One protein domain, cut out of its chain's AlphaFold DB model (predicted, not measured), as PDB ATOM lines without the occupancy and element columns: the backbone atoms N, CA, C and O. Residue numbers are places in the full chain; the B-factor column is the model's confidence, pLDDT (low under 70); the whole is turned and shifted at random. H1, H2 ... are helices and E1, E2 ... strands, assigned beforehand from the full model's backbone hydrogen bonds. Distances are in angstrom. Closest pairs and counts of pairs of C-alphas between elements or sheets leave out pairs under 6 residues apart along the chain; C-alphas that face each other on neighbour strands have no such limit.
ATOM      1  N   ILE A   2      -3.219  17.204 -25.575       48.69
ATOM      2  CA  ILE A   2      -4.423  18.032 -25.853       48.69
ATOM      3  C   ILE A   2      -5.753  17.263 -25.663       48.69
ATOM      4  O   ILE A   2      -6.761  17.837 -25.252       48.69
ATOM      5  N   THR A   3      -5.761  15.948 -25.903       41.34
ATOM      6  CA  THR A   3      -6.919  15.061 -25.685       41.34
ATOM      7  C   THR A   3      -7.325  14.941 -24.216       41.34
ATOM      8  O   THR A   3      -8.515  14.896 -23.921       41.34
ATOM      9  N   PHE A   4      -6.365  14.979 -23.289       40.06
ATOM     10  CA  PHE A   4      -6.630  14.863 -21.852       40.06
ATOM     11  C   PHE A   4      -7.349  16.105 -21.303       40.06
ATOM     12  O   PHE A   4      -8.308  15.988 -20.548       40.06
ATOM     13  N   ILE A   5      -6.958  17.297 -21.768       52.16
ATOM     14  CA  ILE A   5      -7.592  18.571 -21.394       52.16
ATOM     15  C   ILE A   5      -9.026  18.642 -21.935       52.16
ATOM     16  O   ILE A   5      -9.945  19.050 -21.224       52.16
ATOM     17  N   ARG A   6      -9.244  18.201 -23.183       47.94
ATOM     18  CA  ARG A   6     -10.589  18.119 -23.775       47.94
ATOM     19  C   ARG A   6     -11.488  17.132 -23.039       47.94
ATOM     20  O   ARG A   6     -12.660  17.453 -22.849       47.94
ATOM     21  N   SER A   7     -10.940  16.003 -22.582       48.03
ATOM     22  CA  SER A   7     -11.643  15.109 -21.665       48.03
ATOM     23  C   SER A   7     -12.017  15.858 -20.391       48.03
ATOM     24  O   SER A   7     -13.203  16.040 -20.156       48.03
ATOM     25  N   CYS A   8     -11.078  16.399 -19.614       54.09
ATOM     26  CA  CYS A   8     -11.406  17.049 -18.337       54.09
ATOM     27  C   CYS A   8     -12.492  18.133 -18.462       54.09
ATOM     28  O   CYS A   8     -13.420  18.167 -17.659       54.09
ATOM     29  N   VAL A   9     -12.449  18.965 -19.510       58.34
ATOM     30  CA  VAL A   9     -13.482  19.988 -19.766       58.34
ATOM     31  C   VAL A   9     -14.843  19.366 -20.102       58.34
ATOM     32  O   VAL A   9     -15.879  19.913 -19.718       58.34
ATOM     33  N   HIS A  10     -14.870  18.240 -20.814       56.50
ATOM     34  CA  HIS A  10     -16.095  17.490 -21.088       56.50
ATOM     35  C   HIS A  10     -16.690  16.905 -19.801       56.50
ATOM     36  O   HIS A  10     -17.860  17.150 -19.515       56.50
ATOM     37  N   TRP A  11     -15.861  16.261 -18.976       59.88
ATOM     38  CA  TRP A  11     -16.246  15.720 -17.671       59.88
ATOM     39  C   TRP A  11     -16.733  16.817 -16.712       59.88
ATOM     40  O   TRP A  11     -17.733  16.628 -16.030       59.88
ATOM     41  N   SER A  12     -16.122  18.009 -16.710       67.31
ATOM     42  CA  SER A  12     -16.608  19.144 -15.909       67.31
ATOM     43  C   SER A  12     -17.962  19.682 -16.383       67.31
ATOM     44  O   SER A  12     -18.779  20.096 -15.565       67.31
ATOM     45  N   LYS A  13     -18.220  19.703 -17.699       70.25
ATOM     46  CA  LYS A  13     -19.521  20.126 -18.251       70.25
ATOM     47  C   LYS A  13     -20.616  19.109 -17.952       70.25
ATOM     48  O   LYS A  13     -21.730  19.503 -17.631       70.25
ATOM     49  N   LEU A  14     -20.278  17.830 -18.023       70.62
ATOM     50  CA  LEU A  14     -21.163  16.724 -17.690       70.62
ATOM     51  C   LEU A  14     -21.469  16.697 -16.189       70.62
ATOM     52  O   LEU A  14     -22.632  16.612 -15.819       70.62
ATOM     53  N   ALA A  15     -20.469  16.894 -15.326       72.31
ATOM     54  CA  ALA A  15     -20.667  17.018 -13.883       72.31
ATOM     55  C   ALA A  15     -21.580  18.201 -13.526       72.31
ATOM     56  O   ALA A  15     -22.498  18.045 -12.728       72.31
ATOM     57  N   LYS A  16     -21.395  19.364 -14.171       77.75
ATOM     58  CA  LYS A  16     -22.310  20.508 -14.014       77.75
ATOM     59  C   LYS A  16     -23.723  20.193 -14.503       77.75
ATOM     60  O   LYS A  16     -24.680  20.573 -13.846       77.75
ATOM     61  N   ALA A  17     -23.851  19.499 -15.634       74.19
ATOM     62  CA  ALA A  17     -25.147  19.095 -16.166       74.19
ATOM     63  C   ALA A  17     -25.860  18.088 -15.250       74.19
ATOM     64  O   ALA A  17     -27.071  18.185 -15.085       74.19
ATOM     65  N   LEU A  18     -25.122  17.159 -14.634       76.38
ATOM     66  CA  LEU A  18     -25.645  16.205 -13.656       76.38
ATOM     67  C   LEU A  18     -26.041  16.880 -12.345       76.38
ATOM     68  O   LEU A  18     -27.077  16.539 -11.788       76.38
ATOM     69  N   ASP A  19     -25.258  17.840 -11.861       80.00
ATOM     70  CA  ASP A  19     -25.599  18.593 -10.653       80.00
ATOM     71  C   ASP A  19     -26.841  19.471 -10.878       80.00
ATOM     72  O   ASP A  19     -27.789  19.449 -10.095       80.00
ATOM     73  N   GLU A  20     -26.907  20.159 -12.023       78.75
ATOM     74  CA  GLU A  20     -28.087  20.922 -12.434       78.75
ATOM     75  C   GLU A  20     -29.312  20.014 -12.611       78.75
ATOM     76  O   GLU A  20     -30.410  20.368 -12.177       78.75
ATOM     77  N   ALA A  21     -29.127  18.832 -13.204       78.75
ATOM     78  CA  ALA A  21     -30.174  17.829 -13.319       78.75
ATOM     79  C   ALA A  21     -30.644  17.372 -11.938       78.75
ATOM     80  O   ALA A  21     -31.846  17.361 -11.700       78.75
ATOM     81  N   ARG A  22     -29.724  17.074 -11.011       78.00
ATOM     82  CA  ARG A  22     -30.019  16.631  -9.641       78.00
ATOM     83  C   ARG A  22     -30.786  17.673  -8.830       78.00
ATOM     84  O   ARG A  22     -31.676  17.316  -8.067       78.00
ATOM     85  N   GLN A  23     -30.483  18.952  -9.019       82.12
ATOM     86  CA  GLN A  23     -31.223  20.041  -8.379       82.12
ATOM     87  C   GLN A  23     -32.617  20.257  -8.989       82.12
ATOM     88  O   GLN A  23     -33.467  20.875  -8.358       82.12
ATOM     89  N   ASN A  24     -32.857  19.783 -10.215       83.88
ATOM     90  CA  ASN A  24     -34.086  20.023 -10.976       83.88
ATOM     91  C   ASN A  24     -34.674  18.713 -11.504       83.88
ATOM     92  O   ASN A  24     -34.998  18.591 -12.692       83.88
ATOM     93  N   GLN A  25     -34.770  17.737 -10.602       84.12
ATOM     94  CA  GLN A  25     -35.436  16.468 -10.847       84.12
ATOM     95  C   GLN A  25     -36.916  16.594 -10.527       84.12
ATOM     96  O   GLN A  25     -37.303  17.140  -9.497       84.12
ATOM     97  N   TYR A  26     -37.728  16.045 -11.415       84.38
ATOM     98  CA  TYR A  26     -39.170  15.970 -11.284       84.38
ATOM     99  C   TYR A  26     -39.599  14.529 -11.521       84.38
ATOM    100  O   TYR A  26     -39.070  13.843 -12.398       84.38
ATOM    101  N   THR A  27     -40.548  14.061 -10.725       83.38
ATOM    102  CA  THR A  27     -41.150  12.729 -10.861       83.38
ATOM    103  C   THR A  27     -42.278  12.732 -11.885       83.38
ATOM    104  O   THR A  27     -42.515  11.716 -12.536       83.38
ATOM    105  N   ASP A  28     -42.934  13.879 -12.080       85.25
ATOM    106  CA  ASP A  28     -43.994  14.052 -13.064       85.25
ATOM    107  C   ASP A  28     -43.541  14.882 -14.276       85.25
ATOM    108  O   ASP A  28     -42.827  15.887 -14.180       85.25
ATOM    109  N   ARG A  29     -44.012  14.466 -15.454       81.38
ATOM    110  CA  ARG A  29     -43.743  15.119 -16.735       81.38
ATOM    111  C   ARG A  29     -44.312  16.532 -16.766       81.38
ATOM    112  O   ARG A  29     -43.677  17.428 -17.322       81.38
ATOM    113  N   VAL A  30     -45.523  16.723 -16.241       84.44
ATOM    114  CA  VAL A  30     -46.218  18.017 -16.301       84.44
ATOM    115  C   VAL A  30     -45.474  19.043 -15.455       84.44
ATOM    116  O   VAL A  30     -45.193  20.142 -15.935       84.44
ATOM    117  N   GLU A  31     -45.055  18.658 -14.249       84.50
ATOM    118  CA  GLU A  31     -44.234  19.502 -13.377       84.50
ATOM    119  C   GLU A  31     -42.907  19.894 -14.032       84.50
ATOM    120  O   GLU A  31     -42.555  21.078 -14.046       84.50
ATOM    121  N   ALA A  32     -42.215  18.942 -14.664       84.75
ATOM    122  CA  ALA A  32     -40.975  19.215 -15.389       84.75
ATOM    123  C   ALA A  32     -41.182  20.228 -16.531       84.75
ATOM    124  O   ALA A  32     -40.362  21.127 -16.737       84.75
ATOM    125  N   MET A  33     -42.292  20.134 -17.269       82.69
ATOM    126  CA  MET A  33     -42.608  21.100 -18.327       82.69
ATOM    127  C   MET A  33     -42.903  22.495 -17.764       82.69
ATOM    128  O   MET A  33     -42.387  23.487 -18.286       82.69
ATOM    129  N   VAL A  34     -43.675  22.593 -16.680       86.69
ATOM    130  CA  VAL A  34     -43.967  23.875 -16.017       86.69
ATOM    131  C   VAL A  34     -42.681  24.515 -15.492       86.69
ATOM    132  O   VAL A  34     -42.456  25.711 -15.699       86.69
ATOM    133  N   ALA A  35     -41.808  23.730 -14.863       85.31
ATOM    134  CA  ALA A  35     -40.512  24.190 -14.382       85.31
ATOM    135  C   ALA A  35     -39.603  24.672 -15.521       85.31
ATOM    136  O   ALA A  35     -38.977  25.727 -15.403       85.31
ATOM    137  N   CYS A  36     -39.587  23.964 -16.654       84.75
ATOM    138  CA  CYS A  36     -38.856  24.373 -17.852       84.75
ATOM    139  C   CYS A  36     -39.317  25.750 -18.358       84.75
ATOM    140  O   CYS A  36     -38.498  26.648 -18.572       84.75
ATOM    141  N   VAL A  37     -40.633  25.965 -18.455       85.19
ATOM    142  CA  VAL A  37     -41.201  27.260 -18.862       85.19
ATOM    143  C   VAL A  37     -40.857  28.361 -17.855       85.19
ATOM    144  O   VAL A  37     -40.464  29.458 -18.259       85.19
ATOM    145  N   ARG A  38     -40.954  28.083 -16.548       85.69
ATOM    146  CA  ARG A  38     -40.588  29.038 -15.486       85.69
ATOM    147  C   ARG A  38     -39.116  29.441 -15.574       85.69
ATOM    148  O   ARG A  38     -38.817  30.632 -15.547       85.69
ATOM    149  N   LYS A  39     -38.208  28.479 -15.751       82.88
ATOM    150  CA  LYS A  39     -36.772  28.748 -15.898       82.88
ATOM    151  C   LYS A  39     -36.442  29.534 -17.160       82.88
ATOM    152  O   LYS A  39     -35.663  30.485 -17.080       82.88
ATOM    153  N   ARG A  40     -37.062  29.201 -18.299       83.56
ATOM    154  CA  ARG A  40     -36.909  29.969 -19.547       83.56
ATOM    155  C   ARG A  40     -37.325  31.425 -19.348       83.56
ATOM    156  O   ARG A  40     -36.595  32.316 -19.759       83.56
ATOM    157  N   ARG A  41     -38.453  31.676 -18.673       83.50
ATOM    158  CA  ARG A  41     -38.919  33.041 -18.374       83.50
ATOM    159  C   ARG A  41     -37.998  33.789 -17.412       83.50
ATOM    160  O   ARG A  41     -37.731  34.959 -17.643       83.50
ATOM    161  N   GLY A  42     -37.505  33.128 -16.364       83.69
ATOM    162  CA  GLY A  42     -36.655  33.771 -15.357       83.69
ATOM    163  C   GLY A  42     -35.236  34.082 -15.840       83.69
ATOM    164  O   GLY A  42     -34.654  35.079 -15.435       83.69
ATOM    165  N   THR A  43     -34.672  33.242 -16.709       80.00
ATOM    166  CA  THR A  43     -33.272  33.377 -17.158       80.00
ATOM    167  C   THR A  43     -33.123  33.873 -18.595       80.00
ATOM    168  O   THR A  43     -32.015  34.222 -18.995       80.00
ATOM    169  N   GLY A  44     -34.194  33.843 -19.395       79.69
ATOM    170  CA  GLY A  44     -34.163  34.116 -20.837       79.69
ATOM    171  C   GLY A  44     -33.431  33.054 -21.666       79.69
ATOM    172  O   GLY A  44     -33.296  33.210 -22.877       79.69
ATOM    173  N   LYS A  45     -32.939  31.976 -21.043       80.75
ATOM    174  CA  LYS A  45     -32.136  30.937 -21.700       80.75
ATOM    175  C   LYS A  45     -32.986  29.730 -22.074       80.75
ATOM    176  O   LYS A  45     -33.945  29.386 -21.380       80.75
ATOM    177  N   GLU A  46     -32.599  29.050 -23.146       82.94
ATOM    178  CA  GLU A  46     -33.214  27.787 -23.551       82.94
ATOM    179  C   GLU A  46     -32.977  26.694 -22.504       82.94
ATOM    180  O   GLU A  46     -31.852  26.473 -22.043       82.94
ATOM    181  N   HIS A  47     -34.055  25.999 -22.158       84.19
ATOM    182  CA  HIS A  47     -34.060  24.850 -21.262       84.19
ATOM    183  C   HIS A  47     -34.730  23.677 -21.973       84.19
ATOM    184  O   HIS A  47     -35.620  23.867 -22.804       84.19
ATOM    185  N   ALA A  48     -34.296  22.467 -21.646       83.06
ATOM    186  CA  ALA A  48     -34.831  21.234 -22.194       83.06
ATOM    187  C   ALA A  48     -35.215  20.276 -21.068       83.06
ATOM    188  O   ALA A  48     -34.619  20.286 -19.987       83.06
ATOM    189  N   VAL A  49     -36.213  19.439 -21.353       83.38
ATOM    190  CA  VAL A  49     -36.636  18.359 -20.461       83.38
ATOM    191  C   VAL A  49     -36.065  17.047 -20.981       83.38
ATOM    192  O   VAL A  49     -36.341  16.637 -22.115       83.38
ATOM    193  N   ILE A  50     -35.275  16.387 -20.146       81.06
ATOM    194  CA  ILE A  50     -34.618  15.117 -20.454       81.06
ATOM    195  C   ILE A  50     -35.266  14.033 -19.616       81.06
ATOM    196  O   ILE A  50     -35.440  14.204 -18.412       81.06
ATOM    197  N   LYS A  51     -35.609  12.915 -20.253       78.44
ATOM    198  CA  LYS A  51     -36.000  11.705 -19.537       78.44
ATOM    199  C   LYS A  51     -34.795  10.797 -19.458       78.44
ATOM    200  O   LYS A  51     -34.260  10.391 -20.493       78.44
ATOM    201  N   TYR A  52     -34.390  10.457 -18.244       69.62
ATOM    202  CA  TYR A  52     -33.381   9.427 -18.074       69.62
ATOM    203  C   TYR A  52     -34.065   8.059 -18.129       69.62
ATOM    204  O   TYR A  52     -35.003   7.797 -17.375       69.62
ATOM    205  N   GLN A  53     -33.655   7.214 -19.081       62.16
ATOM    206  CA  GLN A  53     -34.382   5.989 -19.446       62.16
ATOM    207  C   GLN A  53     -34.561   5.004 -18.283       62.16
ATOM    208  O   GLN A  53     -35.531   4.253 -18.285       62.16
ATOM    209  N   GLN A  54     -33.662   5.019 -17.296       60.78
ATOM    210  CA  GLN A  54     -33.653   4.038 -16.211       60.78
ATOM    211  C   GLN A  54     -34.467   4.445 -14.977       60.78
ATOM    212  O   GLN A  54     -34.914   3.568 -14.249       60.78
ATOM    213  N   GLU A  55     -34.696   5.740 -14.739       62.09
ATOM    214  CA  GLU A  55     -35.176   6.191 -13.420       62.09
ATOM    215  C   GLU A  55     -36.614   6.719 -13.417       62.09
ATOM    216  O   GLU A  55     -37.150   7.041 -12.363       62.09
ATOM    217  N   GLY A  56     -37.279   6.827 -14.573       67.56
ATOM    218  CA  GLY A  56     -38.623   7.424 -14.638       67.56
ATOM    219  C   GLY A  56     -38.666   8.905 -14.226       67.56
ATOM    220  O   GLY A  56     -39.744   9.484 -14.160       67.56
ATOM    221  N   LEU A  57     -37.503   9.516 -13.993       80.06
ATOM    222  CA  LEU A  57     -37.330  10.909 -13.612       80.06
ATOM    223  C   LEU A  57     -37.196  11.807 -14.847       80.06
ATOM    224  O   LEU A  57     -36.654  11.420 -15.892       80.06
ATOM    225  N   PHE A  58     -37.666  13.041 -14.692       83.50
ATOM    226  CA  PHE A  58     -37.568  14.117 -15.667       83.50
ATOM    227  C   PHE A  58     -36.619  15.184 -15.138       83.50
ATOM    228  O   PHE A  58     -36.793  15.699 -14.036       83.50
ATOM    229  N   TRP A  59     -35.612  15.542 -15.926       85.94
ATOM    230  CA  TRP A  59     -34.627  16.553 -15.557       85.94
ATOM    231  C   TRP A  59     -34.810  17.800 -16.405       85.94
ATOM    232  O   TRP A  59     -34.912  17.716 -17.631       85.94
ATOM    233  N   VAL A  60     -34.824  18.961 -15.754       85.88
ATOM    234  CA  VAL A  60     -34.914  20.262 -16.425       85.88
ATOM    235  C   VAL A  60     -33.561  20.951 -16.372       85.88
ATOM    236  O   VAL A  60     -33.152  21.479 -15.336       85.88
ATOM    237  N   VAL A  61     -32.884  20.992 -17.513       85.00
ATOM    238  CA  VAL A  61     -31.522  21.525 -17.628       85.00
ATOM    239  C   VAL A  61     -31.417  22.533 -18.767       85.00
ATOM    240  O   VAL A  61     -32.214  22.511 -19.709       85.00
ATOM    241  N   GLY A  62     -30.429  23.424 -18.709       85.38
ATOM    242  CA  GLY A  62     -30.141  24.335 -19.818       85.38
ATOM    243  C   GLY A  62     -29.778  23.591 -21.113       85.38
ATOM    244  O   GLY A  62     -29.240  22.484 -21.083       85.38
ATOM    245  N   ALA A  63     -30.006  24.212 -22.272       81.56
ATOM    246  CA  ALA A  63     -29.754  23.590 -23.580       81.56
ATOM    247  C   ALA A  63     -28.310  23.070 -23.760       81.56
ATOM    248  O   ALA A  63     -28.086  22.042 -24.398       81.56
ATOM    249  N   GLN A  64     -27.313  23.745 -23.176       80.12
ATOM    250  CA  GLN A  64     -25.916  23.287 -23.217       80.12
ATOM    251  C   GLN A  64     -25.688  22.025 -22.374       80.12
ATOM    252  O   GLN A  64     -25.027  21.095 -22.838       80.12
ATOM    253  N   SER A  65     -26.257  21.987 -21.168       80.38
ATOM    254  CA  SER A  65     -26.239  20.832 -20.266       80.38
ATOM    255  C   SER A  65     -26.988  19.651 -20.887       80.38
ATOM    256  O   SER A  65     -26.506  18.520 -20.861       80.38
ATOM    257  N   ALA A  66     -28.107  19.923 -21.563       79.00
ATOM    258  CA  ALA A  66     -28.867  18.909 -22.275       79.00
ATOM    259  C   ALA A  66     -28.060  18.241 -23.385       79.00
ATOM    260  O   ALA A  66     -28.019  17.019 -23.468       79.00
ATOM    261  N   ARG A  67     -27.335  19.027 -24.187       77.12
ATOM    262  CA  ARG A  67     -26.429  18.505 -25.224       77.12
ATOM    263  C   ARG A  67     -25.340  17.589 -24.671       77.12
ATOM    264  O   ARG A  67     -24.928  16.676 -25.380       77.12
ATOM    265  N   ALA A  68     -24.866  17.829 -23.449       75.81
ATOM    266  CA  ALA A  68     -23.906  16.940 -22.799       75.81
ATOM    267  C   ALA A  68     -24.571  15.624 -22.368       75.81
ATOM    268  O   ALA A  68     -24.064  14.560 -22.696       75.81
ATOM    269  N   LEU A  69     -25.743  15.695 -21.729       73.25
ATOM    270  CA  LEU A  69     -26.478  14.519 -21.247       73.25
ATOM    271  C   LEU A  69     -26.992  13.612 -22.376       73.25
ATOM    272  O   LEU A  69     -27.062  12.400 -22.207       73.25
ATOM    273  N   ILE A  70     -27.302  14.169 -23.549       72.19
ATOM    274  CA  ILE A  70     -27.703  13.384 -24.729       72.19
ATOM    275  C   ILE A  70     -26.563  12.515 -25.244       72.19
ATOM    276  O   ILE A  70     -26.792  11.383 -25.658       72.19
ATOM    277  N   LYS A  71     -25.329  13.032 -25.220       69.75
ATOM    278  CA  LYS A  71     -24.155  12.280 -25.681       69.75
ATOM    279  C   LYS A  71     -23.872  11.051 -24.817       69.75
ATOM    280  O   LYS A  71     -23.322  10.088 -25.329       69.75
ATOM    281  N   GLU A  72     -24.313  11.083 -23.564       67.56
ATOM    282  CA  GLU A  72     -24.215   9.983 -22.600       67.56
ATOM    283  C   GLU A  72     -25.424   9.030 -22.634       67.56
ATOM    284  O   GLU A  72     -25.514   8.121 -21.814       67.56
ATOM    285  N   GLY A  73     -26.375   9.224 -23.557       61.34
ATOM    286  CA  GLY A  73     -27.547   8.350 -23.712       61.34
ATOM    287  C   GLY A  73     -28.856   8.884 -23.120       61.34
ATOM    288  O   GLY A  73     -29.846   8.157 -23.069       61.34
ATOM    289  N   GLY A  74     -28.916  10.151 -22.696       59.19
ATOM    290  CA  GLY A  74     -30.173  10.797 -22.306       59.19
ATOM    291  C   GLY A  74     -31.099  11.037 -23.506       59.19
ATOM    292  O   GLY A  74     -30.689  11.625 -24.508       59.19
ATOM    293  N   GLN A  75     -32.371  10.642 -23.412       62.31
ATOM    294  CA  GLN A  75     -33.375  10.977 -24.428       62.31
ATOM    295  C   GLN A  75     -34.018  12.335 -24.118       62.31
ATOM    296  O   GLN A  75     -34.607  12.533 -23.050       62.31
ATOM    297  N   ILE A  76     -33.947  13.278 -25.066       62.09
ATOM    298  CA  ILE A  76     -34.759  14.500 -24.996       62.09
ATOM    299  C   ILE A  76     -36.214  14.122 -25.253       62.09
ATOM    300  O   ILE A  76     -36.530  13.545 -26.292       62.09
ATOM    301  N   LEU A  77     -37.108  14.514 -24.348       59.59
ATOM    302  CA  LEU A  77     -38.549  14.452 -24.600       59.59
ATOM    303  C   LEU A  77     -39.089  15.725 -25.247       59.59
ATOM    304  O   LEU A  77     -40.060  15.662 -25.995       59.59
ATOM    305  N   LEU A  78     -38.498  16.881 -24.935       58.59
ATOM    306  CA  LEU A  78     -38.880  18.157 -25.527       58.59
ATOM    307  C   LEU A  78     -37.682  19.107 -25.601       58.59
ATOM    308  O   LEU A  78     -37.093  19.475 -24.581       58.59
ATOM    309  N   SER A  79     -37.363  19.516 -26.826       44.66
ATOM    310  CA  SER A  79     -36.508  20.661 -27.128       44.66
ATOM    311  C   SER A  79     -37.432  21.806 -27.532       44.66
ATOM    312  O   SER A  79     -38.014  21.761 -28.612       44.66
ATOM    313  N   LEU A  80     -37.601  22.807 -26.669       50.97
ATOM    314  CA  LEU A  80     -38.267  24.051 -27.057       50.97
ATOM    315  C   LEU A  80     -37.239  24.906 -27.808       50.97
ATOM    316  O   LEU A  80     -36.469  25.620 -27.166       50.97
TER     317      LEU A  80
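Overview. This is residues 2 to 80 of the 81 residues of an uncharacterized protein of Larkinella sp. BK230 (UniProt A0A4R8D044). A small sheet of three strands, E2, E1 and E3, has helix H2 over one face and H3 over the other, while the long helix H1 stands up from the face that bears H3. The far end of H1, residues 2 to 9, sticks out from this body as a free arm. The printed part has 79 residues, with three named helices and three named strands in the order H1, H2, E1, E2, H3, E3; the class is mixed, helices and strands, and the sheet, in the order E2, E1, E3, is antiparallel throughout. The whole is compact, with a radius of gyration of the C-alphas of 12.7 A and spans of 42 by 30 by 19 A.

Along the chain. H1, residues 2 to 23, begins with C-alpha 2 at (-4.423, 18.032, -25.853) and is 32.1 A long from first to last C-alpha. H2 is residues 29 to 43, 21.1 A long, beginning with C-alpha 29 at (-43.743, 15.119, -16.735). E1 is residues 47 to 51, 13.4 A, and E2 is residues 58 to 62, 13.3 A. H3, residues 63 to 71, is 12.8 A long. E3, residues 75 to 79, is 10.5 A long and ends with C-alpha 79 at (-36.508, 20.661, -27.128).

Arrangement. E1 is the inner strand of the sheet, and E2 and E3 are its edge strands. E1 and E2 form a hairpin, with N 50 and O 59 within hydrogen-bond range at 2.9 A. E1 and E3 are antiparallel, with N 51 and O 75 within hydrogen-bond range at 3.0 A. E2, H3 and E3 make a split strand-helix-strand unit, two strands that run the same way with E1 between them, and its crossover is right-handed. H2 and H3 on opposite faces of the sheet give three layers, a sheet with helices on both faces. H2 is over E2 and E1 at a height over the sheet of 8.4 A and runs along the strands, at 12 degrees to E1 on the local plane; the closest C-alphas of H2 and E2 are those of Cys 36 and Val 60, 5.9 A apart. H3 is over E1 at a height over the sheet of 8.3 A. H1 is over E2, on the same face as H3, and its line rises 48 degrees out of the local plane. H1 touches H3 with residues 13 to 18 alone, the closest C-alphas being those of Ala 17 and Ser 65, 4.6 A apart. H2 and H3 are apart. Each O i to N i+4 pair is within hydrogen-bond range in H1 and H2, and 4 of 5 are in H3.

Size, cuts and confidence. The C-alphas of Ile 2 and Val 30, 42.9 A apart, are the two farthest apart. Without residues 2 to 9, the body spans 28 by 26 by 19 A. The printed part has no cut, and no link is long. The mean pLDDT of the printed part is 73.3, and it is under 70 in residues 2 to 12, 52 to 56 and 71 to 80.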